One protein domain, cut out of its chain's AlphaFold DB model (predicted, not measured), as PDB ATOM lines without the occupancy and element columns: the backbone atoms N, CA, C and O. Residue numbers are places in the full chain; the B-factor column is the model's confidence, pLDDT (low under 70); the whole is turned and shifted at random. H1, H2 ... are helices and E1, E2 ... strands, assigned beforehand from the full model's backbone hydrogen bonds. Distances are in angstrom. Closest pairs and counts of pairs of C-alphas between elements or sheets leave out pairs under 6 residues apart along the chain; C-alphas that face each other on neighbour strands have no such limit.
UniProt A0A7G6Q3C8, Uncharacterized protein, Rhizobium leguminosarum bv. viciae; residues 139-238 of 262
ATOM      1  N   SER A 139     -42.009 -52.259  42.346       93.50
ATOM      2  CA  SER A 139     -42.855 -52.849  41.306       93.50
ATOM      3  C   SER A 139     -42.282 -54.174  40.808       93.50
ATOM      4  O   SER A 139     -43.032 -55.052  40.394       93.50
ATOM      5  N   ARG A 140     -40.950 -54.309  40.838       92.12
ATOM      6  CA  ARG A 140     -40.210 -55.510  40.448       92.12
ATOM      7  C   ARG A 140     -38.845 -55.518  41.126       92.12
ATOM      8  O   ARG A 140     -38.271 -54.465  41.401       92.12
ATOM      9  N   GLY A 141     -38.296 -56.704  41.341       93.25
ATOM     10  CA  GLY A 141     -36.917 -56.894  41.761       93.25
ATOM     11  C   GLY A 141     -36.206 -57.953  40.934       93.25
ATOM     12  O   GLY A 141     -36.840 -58.727  40.217       93.25
ATOM     13  N   LYS A 142     -34.878 -57.977  41.022       93.50
ATOM     14  CA  LYS A 142     -34.050 -59.031  40.434       93.50
ATOM     15  C   LYS A 142     -32.799 -59.216  41.268       93.50
ATOM     16  O   LYS A 142     -32.035 -58.274  41.462       93.50
ATOM     17  N   PHE A 143     -32.571 -60.437  41.728       93.19
ATOM     18  CA  PHE A 143     -31.285 -60.794  42.307       93.19
ATOM     19  C   PHE A 143     -30.250 -61.010  41.212       93.19
ATOM     20  O   PHE A 143     -30.543 -61.573  40.151       93.19
ATOM     21  N   MET A 144     -29.032 -60.574  41.491       92.31
ATOM     22  CA  MET A 144     -27.890 -60.889  40.654       92.31
ATOM     23  C   MET A 144     -27.457 -62.349  40.881       92.31
ATOM     24  O   MET A 144     -27.735 -62.912  41.944       92.31
ATOM     25  N   PRO A 145     -26.783 -62.991  39.906       90.44
ATOM     26  CA  PRO A 145     -26.328 -64.379  40.030       90.44
ATOM     27  C   PRO A 145     -25.408 -64.651  41.227       90.44
ATOM     28  O   PRO A 145     -25.327 -65.790  41.672       90.44
ATOM     29  N   ASP A 146     -24.735 -63.623  41.747       91.25
ATOM     30  CA  ASP A 146     -23.890 -63.706  42.944       91.25
ATOM     31  C   ASP A 146     -24.674 -63.921  44.253       91.25
ATOM     32  O   ASP A 146     -24.076 -64.239  45.278       91.25
ATOM     33  N   GLY A 147     -25.999 -63.727  44.244       91.94
ATOM     34  CA  GLY A 147     -26.856 -63.816  45.426       91.94
ATOM     35  C   GLY A 147     -26.678 -62.689  46.453       91.94
ATOM     36  O   GLY A 147     -27.447 -62.641  47.415       91.94
ATOM     37  N   ASN A 148     -25.726 -61.779  46.250       94.81
ATOM     38  CA  ASN A 148     -25.355 -60.698  47.163       94.81
ATOM     39  C   ASN A 148     -25.720 -59.312  46.628       94.81
ATOM     40  O   ASN A 148     -25.642 -58.340  47.372       94.81
ATOM     41  N   HIS A 149     -26.152 -59.200  45.374       95.25
ATOM     42  CA  HIS A 149     -26.670 -57.958  44.822       95.25
ATOM     43  C   HIS A 149     -28.126 -58.090  44.388       95.25
ATOM     44  O   HIS A 149     -28.596 -59.142  43.947       95.25
ATOM     45  N   PHE A 150     -28.849 -56.980  44.499       96.38
ATOM     46  CA  PHE A 150     -30.255 -56.890  44.130       96.38
ATOM     47  C   PHE A 150     -30.526 -55.595  43.382       96.38
ATOM     48  O   PHE A 150     -30.098 -54.519  43.796       96.38
ATOM     49  N   VAL A 151     -31.266 -55.694  42.287       97.00
ATOM     50  CA  VAL A 151     -31.771 -54.542  41.552       97.00
ATOM     51  C   VAL A 151     -33.234 -54.353  41.915       97.00
ATOM     52  O   VAL A 151     -34.051 -55.257  41.731       97.00
ATOM     53  N   ALA A 152     -33.556 -53.170  42.429       96.88
ATOM     54  CA  ALA A 152     -34.908 -52.767  42.778       96.88
ATOM     55  C   ALA A 152     -35.458 -51.823  41.704       96.88
ATOM     56  O   ALA A 152     -34.839 -50.801  41.409       96.88
ATOM     57  N   TRP A 153     -36.634 -52.133  41.155       96.44
ATOM     58  CA  TRP A 153     -37.445 -51.198  40.377       96.44
ATOM     59  C   TRP A 153     -38.612 -50.744  41.233       96.44
ATOM     60  O   TRP A 153     -39.370 -51.557  41.762       96.44
ATOM     61  N   TYR A 154     -38.766 -49.436  41.365       95.81
ATOM     62  CA  TYR A 154     -39.798 -48.827  42.186       95.81
ATOM     63  C   TYR A 154     -41.041 -48.484  41.371       95.81
ATOM     64  O   TYR A 154     -40.970 -48.230  40.166       95.81
ATOM     65  N   LYS A 155     -42.193 -48.396  42.048       93.31
ATOM     66  CA  LYS A 155     -43.454 -47.932  41.438       93.31
ATOM     67  C   LYS A 155     -43.345 -46.499  40.886       93.31
ATOM     68  O   LYS A 155     -44.084 -46.137  39.978       93.31
ATOM     69  N   SER A 156     -42.381 -45.711  41.372       92.50
ATOM     70  CA  SER A 156     -42.043 -44.376  40.861       92.50
ATOM     71  C   SER A 156     -41.284 -44.377  39.524       92.50
ATOM     72  O   SER A 156     -41.123 -43.319  38.917       92.50
ATOM     73  N   GLY A 157     -40.802 -45.538  39.064       90.81
ATOM     74  CA  GLY A 157     -39.933 -45.685  37.892       90.81
ATOM     75  C   GLY A 157     -38.435 -45.603  38.207       90.81
ATOM     76  O   GLY A 157     -37.618 -45.827  37.311       90.81
ATOM     77  N   ARG A 158     -38.065 -45.306  39.465       93.25
ATOM     78  CA  ARG A 158     -36.673 -45.322  39.938       93.25
ATOM     79  C   ARG A 158     -36.120 -46.735  39.940       93.25
ATOM     80  O   ARG A 158     -36.840 -47.688  40.227       93.25
ATOM     81  N   CYS A 159     -34.829 -46.846  39.659       95.81
ATOM     82  CA  CYS A 159     -34.096 -48.095  39.754       95.81
ATOM     83  C   CYS A 159     -32.839 -47.907  40.608       95.81
ATOM     84  O   CYS A 159     -32.152 -46.889  40.490       95.81
ATOM     85  N   GLU A 160     -32.547 -48.868  41.479       96.81
ATOM     86  CA  GLU A 160     -31.390 -48.853  42.376       96.81
ATOM     87  C   GLU A 160     -30.709 -50.220  42.419       96.81
ATOM     88  O   GLU A 160     -31.373 -51.258  42.429       96.81
ATOM     89  N   LEU A 161     -29.379 -50.200  42.500       97.12
ATOM     90  CA  LEU A 161     -28.556 -51.370  42.781       97.12
ATOM     91  C   LEU A 161     -28.237 -51.419  44.275       97.12
ATOM     92  O   LEU A 161     -27.765 -50.436  44.844       97.12
ATOM     93  N   TRP A 162     -28.448 -52.574  44.890       97.62
ATOM     94  CA  TRP A 162     -28.236 -52.830  46.308       97.62
ATOM     95  C   TRP A 162     -27.184 -53.913  46.515       97.62
ATOM     96  O   TRP A 162     -27.178 -54.912  45.801       97.62
ATOM     97  N   ASN A 163     -26.341 -53.724  47.530       95.94
ATOM     98  CA  ASN A 163     -25.470 -54.752  48.091       95.94
ATOM     99  C   ASN A 163     -26.116 -55.293  49.371       95.94
ATOM    100  O   ASN A 163     -26.448 -54.534  50.288       95.94
ATOM    101  N   LEU A 164     -26.318 -56.601  49.400       95.75
ATOM    102  CA  LEU A 164     -26.916 -57.364  50.481       95.75
ATOM    103  C   LEU A 164     -25.783 -57.861  51.384       95.75
ATOM    104  O   LEU A 164     -25.261 -58.958  51.218       95.75
ATOM    105  N   GLY A 165     -25.357 -57.019  52.325       92.06
ATOM    106  CA  GLY A 165     -24.318 -57.377  53.288       92.06
ATOM    107  C   GLY A 165     -24.853 -58.258  54.415       92.06
ATOM    108  O   GLY A 165     -26.051 -58.301  54.685       92.06
ATOM    109  N   GLU A 166     -23.969 -58.967  55.126       90.50
ATOM    110  CA  GLU A 166     -24.392 -59.777  56.277       90.50
ATOM    111  C   GLU A 166     -25.064 -58.910  57.347       90.50
ATOM    112  O   GLU A 166     -26.137 -59.265  57.826       90.50
ATOM    113  N   VAL A 167     -24.464 -57.770  57.693       93.56
ATOM    114  CA  VAL A 167     -24.935 -56.893  58.778       93.56
ATOM    115  C   VAL A 167     -26.015 -55.923  58.309       93.56
ATOM    116  O   VAL A 167     -27.012 -55.737  59.003       93.56
ATOM    117  N   ALA A 168     -25.817 -55.304  57.148       96.25
ATOM    118  CA  ALA A 168     -26.713 -54.295  56.608       96.25
ATOM    119  C   ALA A 168     -26.733 -54.365  55.082       96.25
ATOM    120  O   ALA A 168     -25.688 -54.529  54.445       96.25
ATOM    121  N   ALA A 169     -27.918 -54.187  54.510       97.00
ATOM    122  CA  ALA A 169     -28.075 -53.947  53.090       97.00
ATOM    123  C   ALA A 169     -27.931 -52.454  52.797       97.00
ATOM    124  O   ALA A 169     -28.411 -51.601  53.547       97.00
ATOM    125  N   VAL A 170     -27.253 -52.133  51.701       95.69
ATOM    126  CA  VAL A 170     -26.912 -50.756  51.348       95.69
ATOM    127  C   VAL A 170     -27.148 -50.504  49.866       95.69
ATOM    128  O   VAL A 170     -26.736 -51.294  49.019       95.69
ATOM    129  N   SER A 171     -27.776 -49.372  49.547       95.38
ATOM    130  CA  SER A 171     -27.872 -48.899  48.167       95.38
ATOM    131  C   SER A 171     -26.469 -48.536  47.676       95.38
ATOM    132  O   SER A 171     -25.769 -47.736  48.308       95.38
ATOM    133  N   LEU A 172     -26.027 -49.180  46.596       94.12
ATOM    134  CA  LEU A 172     -24.746 -48.907  45.951       94.12
ATOM    135  C   LEU A 172     -24.850 -47.695  45.035       94.12
ATOM    136  O   LEU A 172     -24.009 -46.801  45.106       94.12
ATOM    137  N   ALA A 173     -25.879 -47.670  44.188       92.81
ATOM    138  CA  ALA A 173     -26.066 -46.600  43.224       92.81
ATOM    139  C   ALA A 173     -27.532 -46.469  42.788       92.81
ATOM    140  O   ALA A 173     -28.199 -47.484  42.542       92.81
ATOM    141  N   PRO A 174     -28.028 -45.234  42.592       93.88
ATOM    142  CA  PRO A 174     -29.192 -45.017  41.753       93.88
ATOM    143  C   PRO A 174     -28.815 -45.322  40.301       93.88
ATOM    144  O   PRO A 174     -27.881 -44.742  39.753       93.88
ATOM    145  N   LEU A 175     -29.574 -46.201  39.655       93.62
ATOM    146  CA  LEU A 175     -29.438 -46.483  38.225       93.62
ATOM    147  C   LEU A 175     -30.243 -45.487  37.373       93.62
ATOM    148  O   LEU A 175     -30.134 -45.484  36.155       93.62
ATOM    149  N   GLY A 176     -31.020 -44.595  37.993       87.81
ATOM    150  CA  GLY A 176     -31.740 -43.516  37.310       87.81
ATOM    151  C   GLY A 176     -33.124 -43.923  36.796       87.81
ATOM    152  O   GLY A 176     -33.704 -44.909  37.255       87.81
ATOM    153  N   MET A 177     -33.679 -43.117  35.882       85.56
ATOM    154  CA  MET A 177     -34.983 -43.354  35.253       85.56
ATOM    155  C   MET A 177     -35.015 -42.920  33.782       85.56
ATOM    156  O   MET A 177     -34.428 -41.885  33.462       85.56
ATOM    157  N   PRO A 178     -35.809 -43.593  32.930       87.94
ATOM    158  CA  PRO A 178     -36.438 -44.901  33.148       87.94
ATOM    159  C   PRO A 178     -35.527 -46.049  32.670       87.94
ATOM    160  O   PRO A 178     -35.170 -46.136  31.491       87.94
ATOM    161  N   VAL A 179     -35.160 -46.944  33.592       93.31
ATOM    162  CA  VAL A 179     -34.414 -48.171  33.268       93.31
ATOM    163  C   VAL A 179     -35.374 -49.182  32.647       93.31
ATOM    164  O   VAL A 179     -36.392 -49.518  33.246       93.31
ATOM    165  N   SER A 180     -35.040 -49.666  31.453       93.06
ATOM    166  CA  SER A 180     -35.787 -50.710  30.754       93.06
ATOM    167  C   SER A 180     -35.500 -52.089  31.340       93.06
ATOM    168  O   SER A 180     -36.434 -52.843  31.593       93.06
ATOM    169  N   ASP A 181     -34.222 -52.435  31.512       94.25
ATOM    170  CA  ASP A 181     -33.807 -53.729  32.061       94.25
ATOM    171  C   ASP A 181     -32.353 -53.685  32.563       94.25
ATOM    172  O   ASP A 181     -31.581 -52.787  32.211       94.25
ATOM    173  N   VAL A 182     -31.988 -54.673  33.382       94.69
ATOM    174  CA  VAL A 182     -30.631 -54.876  33.895       94.69
ATOM    175  C   VAL A 182     -30.192 -56.324  33.690       94.69
ATOM    176  O   VAL A 182     -30.845 -57.278  34.134       94.69
ATOM    177  N   PHE A 183     -29.035 -56.495  33.053       94.38
ATOM    178  CA  PHE A 183     -28.464 -57.794  32.709       94.38
ATOM    179  C   PHE A 183     -27.151 -58.018  33.448       94.38
ATOM    180  O   PHE A 183     -26.225 -57.228  33.309       94.38
ATOM    181  N   ALA A 184     -27.057 -59.117  34.197       92.44
ATOM    182  CA  ALA A 184     -25.780 -59.601  34.708       92.44
ATOM    183  C   ALA A 184     -24.927 -60.108  33.548       92.44
ATOM    184  O   ALA A 184     -25.460 -60.781  32.663       92.44
ATOM    185  N   ILE A 185     -23.620 -59.874  33.591       93.44
ATOM    186  CA  ILE A 185     -22.676 -60.573  32.721       93.44
ATOM    187  C   ILE A 185     -22.150 -61.791  33.500       93.44
ATOM    188  O   ILE A 185     -21.427 -61.609  34.482       93.44
ATOM    189  N   PRO A 186     -22.516 -63.032  33.113       88.06
ATOM    190  CA  PRO A 186     -22.131 -64.228  33.858       88.06
ATOM    191  C   PRO A 186     -20.615 -64.353  34.031       88.06
ATOM    192  O   PRO A 186     -19.859 -64.141  33.085       88.06
ATOM    193  N   GLY A 187     -20.181 -64.734  35.235       87.81
ATOM    194  CA  GLY A 187     -18.763 -64.911  35.565       87.81
ATOM    195  C   GLY A 187     -17.989 -63.610  35.801       87.81
ATOM    196  O   GLY A 187     -16.763 -63.653  35.850       87.81
ATOM    197  N   THR A 188     -18.674 -62.470  35.931       91.81
ATOM    198  CA  THR A 188     -18.055 -61.163  36.206       91.81
ATOM    199  C   THR A 188     -18.886 -60.363  37.210       91.81
ATOM    200  O   THR A 188     -20.096 -60.572  37.296       91.81
ATOM    201  N   ASP A 189     -18.276 -59.374  37.863       90.81
ATOM    202  CA  ASP A 189     -18.964 -58.395  38.721       90.81
ATOM    203  C   ASP A 189     -19.504 -57.205  37.920       90.81
ATOM    204  O   ASP A 189     -19.445 -56.051  38.342       90.81
ATOM    205  N   ARG A 190     -20.005 -57.463  36.708       92.56
ATOM    206  CA  ARG A 190     -20.483 -56.419  35.800       92.56
ATOM    207  C   ARG A 190     -21.925 -56.628  35.398       92.56
ATOM    208  O   ARG A 190     -22.403 -57.752  35.228       92.56
ATOM    209  N   LEU A 191     -22.606 -55.512  35.175       95.19
ATOM    210  CA  LEU A 191     -23.961 -55.499  34.650       95.19
ATOM    211  C   LEU A 191     -24.126 -54.473  33.535       95.19
ATOM    212  O   LEU A 191     -23.442 -53.454  33.492       95.19
ATOM    213  N   VAL A 192     -25.050 -54.756  32.625       95.94
ATOM    214  CA  VAL A 192     -25.510 -53.813  31.608       95.94
ATOM    215  C   VAL A 192     -26.842 -53.242  32.064       95.94
ATOM    216  O   VAL A 192     -27.790 -53.994  32.288       95.94
ATOM    217  N   VAL A 193     -26.925 -51.918  32.168       95.75
ATOM    218  CA  VAL A 193     -28.182 -51.194  32.382       95.75
ATOM    219  C   VAL A 193     -28.655 -50.660  31.044       95.75
ATOM    220  O   VAL A 193     -27.953 -49.863  30.423       95.75
ATOM    221  N   HIS A 194     -29.834 -51.088  30.606       94.75
ATOM    222  CA  HIS A 194     -30.475 -50.603  29.388       94.75
ATOM    223  C   HIS A 194     -31.615 -49.650  29.749       94.75
ATOM    224  O   HIS A 194     -32.457 -49.974  30.586       94.75
ATOM    225  N   TYR A 195     -31.655 -48.479  29.123       94.19
ATOM    226  CA  TYR A 195     -32.630 -47.420  29.380       94.19
ATOM    227  C   TYR A 195     -33.687 -47.379  28.275       94.19
ATOM    228  O   TYR A 195     -33.415 -47.756  27.137       94.19
ATOM    229  N   LEU A 196     -34.899 -46.892  28.578       91.19
ATOM    230  CA  LEU A 196     -35.964 -46.810  27.559       91.19
ATOM    231  C   LEU A 196     -35.644 -45.830  26.417       91.19
ATOM    232  O   LEU A 196     -36.289 -45.888  25.376       91.19
ATOM    233  N   ASP A 197     -34.669 -44.938  26.593       90.62
ATOM    234  CA  ASP A 197     -34.201 -44.032  25.538       90.62
ATOM    235  C   ASP A 197     -33.175 -44.675  24.584       90.62
ATOM    236  O   ASP A 197     -32.635 -44.000  23.708       90.62
ATOM    237  N   GLY A 198     -32.907 -45.974  24.746       92.25
ATOM    238  CA  GLY A 198     -31.995 -46.751  23.913       92.25
ATOM    239  C   GLY A 198     -30.530 -46.680  24.340       92.25
ATOM    240  O   GLY A 198     -29.689 -47.336  23.723       92.25
ATOM    241  N   ARG A 199     -30.184 -45.919  25.387       92.31
ATOM    242  CA  ARG A 199     -28.825 -45.935  25.942       92.31
ATOM    243  C   ARG A 199     -28.582 -47.200  26.756       92.31
ATOM    244  O   ARG A 199     -29.479 -47.718  27.422       92.31
ATOM    245  N   ALA A 200     -27.336 -47.660  26.749       93.56
ATOM    246  CA  ALA A 200     -26.877 -48.751  27.594       93.56
ATOM    247  C   ALA A 200     -25.543 -48.394  28.250       93.56
ATOM    248  O   ALA A 200     -24.677 -47.789  27.617       93.56
ATOM    249  N   TYR A 201     -25.384 -48.783  29.510       92.62
ATOM    250  CA  TYR A 201     -24.170 -48.546  30.282       92.62
ATOM    251  C   TYR A 201     -23.680 -49.853  30.891       92.62
ATOM    252  O   TYR A 201     -24.470 -50.622  31.439       92.62
ATOM    253  N   LEU A 202     -22.374 -50.087  30.792       93.69
ATOM    254  CA  LEU A 202     -21.687 -51.152  31.506       93.69
ATOM    255  C   LEU A 202     -21.271 -50.619  32.876       93.69
ATOM    256  O   LEU A 202     -20.603 -49.590  32.959       93.69
ATOM    257  N   ILE A 203     -21.668 -51.317  33.930       92.69
ATOM    258  CA  ILE A 203     -21.375 -50.963  35.313       92.69
ATOM    259  C   ILE A 203     -20.506 -52.052  35.924       92.69
ATOM    260  O   ILE A 203     -20.826 -53.234  35.808       92.69
ATOM    261  N   ASP A 204     -19.435 -51.627  36.587       92.69
ATOM    262  CA  ASP A 204     -18.553 -52.473  37.383       92.69
ATOM    263  C   ASP A 204     -18.968 -52.387  38.862       92.69
ATOM    264  O   ASP A 204     -18.871 -51.332  39.495       92.69
ATOM    265  N   VAL A 205     -19.555 -53.469  39.373       93.31
ATOM    266  CA  VAL A 205     -20.203 -53.539  40.691       93.31
ATOM    267  C   VAL A 205     -19.171 -53.625  41.813       93.31
ATOM    268  O   VAL A 205     -19.389 -53.046  42.884       93.31
ATOM    269  N   GLU A 206     -18.047 -54.300  41.567       91.50
ATOM    270  CA  GLU A 206     -16.915 -54.342  42.492       91.50
ATOM    271  C   GLU A 206     -16.357 -52.929  42.671       91.50
ATOM    272  O   GLU A 206     -16.365 -52.407  43.790       91.50
ATOM    273  N   TRP A 207     -16.024 -52.251  41.568       90.31
ATOM    274  CA  TRP A 207     -15.543 -50.870  41.614       90.31
ATOM    275  C   TRP A 207     -16.541 -49.936  42.315       90.31
ATOM    276  O   TRP A 207     -16.163 -49.181  43.212       90.31
ATOM    277  N   LEU A 208     -17.842 -50.030  41.994       90.94
ATOM    278  CA  LEU A 208     -18.886 -49.262  42.689       90.94
ATOM    279  C   LEU A 208     -18.934 -49.536  44.199       90.94
ATOM    280  O   LEU A 208     -19.213 -48.630  44.985       90.94
ATOM    281  N   SER A 209     -18.697 -50.775  44.618       89.81
ATOM    282  CA  SER A 209     -18.682 -51.143  46.034       89.81
ATOM    283  C   SER A 209     -17.469 -50.559  46.756       89.81
ATOM    284  O   SER A 209     -17.591 -50.114  47.903       89.81
ATOM    285  N   GLU A 210     -16.317 -50.513  46.088       89.94
ATOM    286  CA  GLU A 210     -15.080 -49.957  46.630       89.94
ATOM    287  C   GLU A 210     -15.128 -48.435  46.766       89.94
ATOM    288  O   GLU A 210     -14.819 -47.908  47.842       89.94
ATOM    289  N   ILE A 211     -15.589 -47.724  45.728       89.06
ATOM    290  CA  ILE A 211     -15.555 -46.253  45.703       89.06
ATOM    291  C   ILE A 211     -16.384 -45.610  46.818       89.06
ATOM    292  O   ILE A 211     -16.125 -44.476  47.212       89.06
ATOM    293  N   ARG A 212     -17.354 -46.330  47.396       84.50
ATOM    294  CA  ARG A 212     -18.143 -45.841  48.543       84.50
ATOM    295  C   ARG A 212     -17.314 -45.637  49.807       84.50
ATOM    296  O   ARG A 212     -17.756 -44.943  50.719       84.50
ATOM    297  N   ARG A 213     -16.143 -46.269  49.883       87.75
ATOM    298  CA  ARG A 213     -15.193 -46.126  50.994       87.75
ATOM    299  C   ARG A 213     -14.095 -45.115  50.682       87.75
ATOM    300  O   ARG A 213     -13.242 -44.867  51.530       87.75
ATOM    301  N   TRP A 214     -14.084 -44.575  49.470       90.75
ATOM    302  CA  TRP A 214     -13.045 -43.679  49.000       90.75
ATOM    303  C   TRP A 214     -13.407 -42.221  49.264       90.75
ATOM    304  O   TRP A 214     -14.567 -41.816  49.298       90.75
ATOM    305  N   THR A 215     -12.373 -41.410  49.438       91.69
ATOM    306  CA  THR A 215     -12.482 -39.952  49.404       91.69
ATOM    307  C   THR A 215     -12.732 -39.473  47.973       91.69
ATOM    308  O   THR A 215     -12.344 -40.140  47.013       91.69
ATOM    309  N   THR A 216     -13.289 -38.269  47.802       86.44
ATOM    310  CA  THR A 216     -13.446 -37.637  46.477       86.44
ATOM    311  C   THR A 216     -12.144 -37.646  45.678       86.44
ATOM    312  O   THR A 216     -12.150 -37.929  44.485       86.44
ATOM    313  N   ARG A 217     -11.008 -37.398  46.345       88.94
ATOM    314  CA  ARG A 217      -9.686 -37.424  45.713       88.94
ATOM    315  C   ARG A 217      -9.353 -38.799  45.129       88.94
ATOM    316  O   ARG A 217      -8.969 -38.868  43.968       88.94
ATOM    317  N   GLN A 218      -9.545 -39.867  45.901       90.81
ATOM    318  CA  GLN A 218      -9.308 -41.243  45.448       90.81
ATOM    319  C   GLN A 218     -10.228 -41.636  44.285       90.81
ATOM    320  O   GLN A 218      -9.788 -42.312  43.362       90.81
ATOM    321  N   ILE A 219     -11.484 -41.174  44.291       85.69
ATOM    322  CA  ILE A 219     -12.411 -41.385  43.169       85.69
ATOM    323  C   ILE A 219     -11.879 -40.708  41.902       85.69
ATOM    324  O   ILE A 219     -11.805 -41.349  40.858       85.69
ATOM    325  N   VAL A 220     -11.472 -39.437  41.982       83.94
ATOM    326  CA  VAL A 220     -10.919 -38.698  40.832       83.94
ATOM    327  C   VAL A 220      -9.638 -39.352  40.312       83.94
ATOM    328  O   VAL A 220      -9.482 -39.507  39.103       83.94
ATOM    329  N   GLU A 221      -8.730 -39.752  41.205       86.38
ATOM    330  CA  GLU A 221      -7.493 -40.456  40.845       86.38
ATOM    331  C   GLU A 221      -7.807 -41.794  40.153       86.38
ATOM    332  O   GLU A 221      -7.315 -42.043  39.057       86.38
ATOM    333  N   SER A 222      -8.735 -42.593  40.688       84.19
ATOM    334  CA  SER A 222      -9.158 -43.841  40.046       84.19
ATOM    335  C   SER A 222      -9.805 -43.621  38.677       84.19
ATOM    336  O   SER A 222      -9.496 -44.366  37.749       84.19
ATOM    337  N   ILE A 223     -10.644 -42.588  38.514       82.94
ATOM    338  CA  ILE A 223     -11.231 -42.245  37.210       82.94
ATOM    339  C   ILE A 223     -10.125 -41.919  36.195       82.94
ATOM    340  O   ILE A 223     -10.188 -42.356  35.046       82.94
ATOM    341  N   ARG A 224      -9.091 -41.179  36.613       79.12
ATOM    342  CA  ARG A 224      -7.946 -40.855  35.750       79.12
ATOM    343  C   ARG A 224      -7.156 -42.096  35.342       79.12
ATOM    344  O   ARG A 224      -6.775 -42.199  34.181       79.12
ATOM    345  N   ASP A 225      -6.967 -43.030  36.266       79.75
ATOM    346  CA  ASP A 225      -6.153 -44.226  36.034       79.75
ATOM    347  C   ASP A 225      -6.891 -45.321  35.241       79.75
ATOM    348  O   ASP A 225      -6.264 -46.062  34.485       79.75
ATOM    349  N   HIS A 226      -8.216 -45.438  35.393       72.38
ATOM    350  CA  HIS A 226      -8.996 -46.562  34.850       72.38
ATOM    351  C   HIS A 226      -9.738 -46.247  33.552       72.38
ATOM    352  O   HIS A 226     -10.112 -47.165  32.819       72.38
ATOM    353  N   PHE A 227      -9.969 -44.970  33.249       73.19
ATOM    354  CA  PHE A 227     -10.702 -44.576  32.054       73.19
ATOM    355  C   PHE A 227      -9.755 -43.947  31.038       73.19
ATOM    356  O   PHE A 227      -8.834 -43.210  31.369       73.19
ATOM    357  N   THR A 228      -9.995 -44.197  29.757       65.00
ATOM    358  CA  THR A 228      -9.353 -43.457  28.665       65.00
ATOM    359  C   THR A 228     -10.371 -42.493  28.068       65.00
ATOM    360  O   THR A 228     -11.446 -42.931  27.660       65.00
ATOM    361  N   GLY A 229     -10.054 -41.199  27.991       62.06
ATOM    362  CA  GLY A 229     -10.897 -40.205  27.321       62.06
ATOM    363  C   GLY A 229     -11.076 -38.910  28.120       62.06
ATOM    364  O   GLY A 229     -10.332 -38.654  29.059       62.06
ATOM    365  N   PRO A 230     -12.068 -38.070  27.768       56.12
ATOM    366  CA  PRO A 230     -12.281 -36.770  28.410       56.12
ATOM    367  C   PRO A 230     -12.456 -36.840  29.935       56.12
ATOM    368  O   PRO A 230     -12.047 -35.921  30.633       56.12
ATOM    369  N   ALA A 231     -13.025 -37.935  30.452       53.03
ATOM    370  CA  ALA A 231     -13.232 -38.139  31.886       53.03
ATOM    371  C   ALA A 231     -11.932 -38.403  32.670       53.03
ATOM    372  O   ALA A 231     -11.891 -38.140  33.867       53.03
ATOM    373  N   SER A 232     -10.866 -38.880  32.017       60.88
ATOM    374  CA  SER A 232      -9.548 -39.079  32.634       60.88
ATOM    375  C   SER A 232      -8.556 -37.956  32.346       60.88
ATOM    376  O   SER A 232      -7.396 -38.019  32.760       60.88
ATOM    377  N   ALA A 233      -8.987 -36.904  31.649       63.16
ATOM    378  CA  ALA A 233      -8.105 -35.803  31.315       63.16
ATOM    379  C   ALA A 233      -7.732 -34.973  32.565       63.16
ATOM    380  O   ALA A 233      -8.574 -34.766  33.442       63.16
ATOM    381  N   PRO A 234      -6.502 -34.423  32.652       65.81
ATOM    382  CA  PRO A 234      -6.056 -33.642  33.813       65.81
ATOM    383  C   PRO A 234      -6.910 -32.399  34.101       65.81
ATOM    384  O   PRO A 234      -6.932 -31.927  35.232       65.81
ATOM    385  N   TRP A 235      -7.594 -31.883  33.075       65.38
ATOM    386  CA  TRP A 235      -8.473 -30.715  33.140       65.38
ATOM    387  C   TRP A 235      -9.908 -31.042  33.580       65.38
ATOM    388  O   TRP A 235     -10.714 -30.127  33.724       65.38
ATOM    389  N   TRP A 236     -10.255 -32.319  33.776       51.59
ATOM    390  CA  TRP A 236     -11.553 -32.700  34.329       51.59
ATOM    391  C   TRP A 236     -11.549 -32.491  35.852       51.59
ATOM    392  O   TRP A 236     -10.801 -33.152  36.582       51.59
ATOM    393  N   GLU A 237     -12.378 -31.556  36.320       59.44
ATOM    394  CA  GLU A 237     -12.625 -31.262  37.734       59.44
ATOM    395  C   GLU A 237     -14.079 -31.618  38.082       59.44
ATOM    396  O   GLU A 237     -15.015 -31.229  37.379       59.44
ATOM    397  N   ALA A 238     -14.278 -32.359  39.177       52.78
ATOM    398  CA  ALA A 238     -15.596 -32.825  39.629       52.78
ATOM    399  C   ALA A 238     -16.545 -31.686  40.075       52.78
ATOM    400  O   ALA A 238     -17.729 -31.932  40.304       52.78
TER     401      ALA A 238
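What this domain is: This is residues 139 to 238 of the 262 residues of an uncharacterized protein of Rhizobium leguminosarum bv. viciae (UniProt A0A7G6Q3C8). Two antiparallel sheets stand partly face to face as a small sandwich, with their strands nearly aligned; helix H1 crosses over E3 and E4 of the larger sheet, and helix H2 with the tail after it lies beyond H1, away from both sheets. The printed part has 100 residues, with seven named strands and then two named helices, in the order E1 E2 E3 E4 E5 E6 E7 H1 H2. The sheets run E1 - E2 - E3 - E4 and E5 - E6 - E7, and the class is mixed, helices and strands. The whole is compact, with a radius of gyration of the C-alphas of 14.6 A and spans of 42 by 36 by 28 A.

Where its parts are: Find C-alpha 139 at (-42.855, -52.849, 41.306), where E1, residues 139 to 143, begins. The larger sheet goes on with E2, residues 149 to 154, 16.2 A long, E3, residues 159 to 164, and E4, residues 169 to 176, 19.3 A long, which bends by 52 degrees at residue 172. Look next for C-alpha 179 at (-34.414, -48.171, 33.268), the start of E5, residues 179 to 184; E6, residues 190 to 195, is 16.4 A long, and E7 takes residues 200 to 204. H1, residues 205 to 211, follows at once, and H2, residues 216 to 226, runs 15.3 A to C-alpha 226 at (-8.996, -46.562, 34.850).

How they stand to each other: Begin with the sheet E1 E2 E3 E4, strongly twisted and a meander, each strand the antiparallel neighbour of the one before. In the hairpin E1 and E2, N 151 and O 142 are 2.8 A apart, within hydrogen-bond range; so are N 162 and O 150 between E2 and E3, at 2.8 A, and N 175 and O 159 between E3 and E4, at 2.8 A. The second meander, E5 E6 E7, faces this sheet as a sandwich, two sheets face to face, their best planes 14 degrees apart; the closest C-alphas of E2 and E5 are those of Val 151 and Val 182, at 7.7 A. In it, N 192 and O 183 are 2.8 A apart, and N 203 and O 191 are 2.8 A apart. H1 is on the larger sheet at a height over the sheet of 9.7 A, over E3 and only just over E4, with 3 C-alphas there, and runs across the strands, at 89 degrees to E3 on the local plane. Its closest C-alpha pair with E4 is Ser 209 and Leu 172, at 6.5 A. H1 and H2 are close but not clearly touching, Ile 211 and Ile 219 having C-alphas 6.3 A apart, at a steep tilt of 44 degrees, opposite ways. H2 is apart from the strands E1 to E7. In H1 and H2, every O i to N i+4 pair is within hydrogen-bond range.

The domain as a whole: The two farthest C-alphas, those of Ser 139 and Pro 234, are 42.2 A apart. The printed part has no cut, and the links between its named elements are tight. Look last at residues 227 to 238, which hold no named element; their C-alphas lie 16 to 25 A from the mean of all C-alphas. The mean pLDDT of the printed part is 88.0, and residues 228 to 238 are under 70.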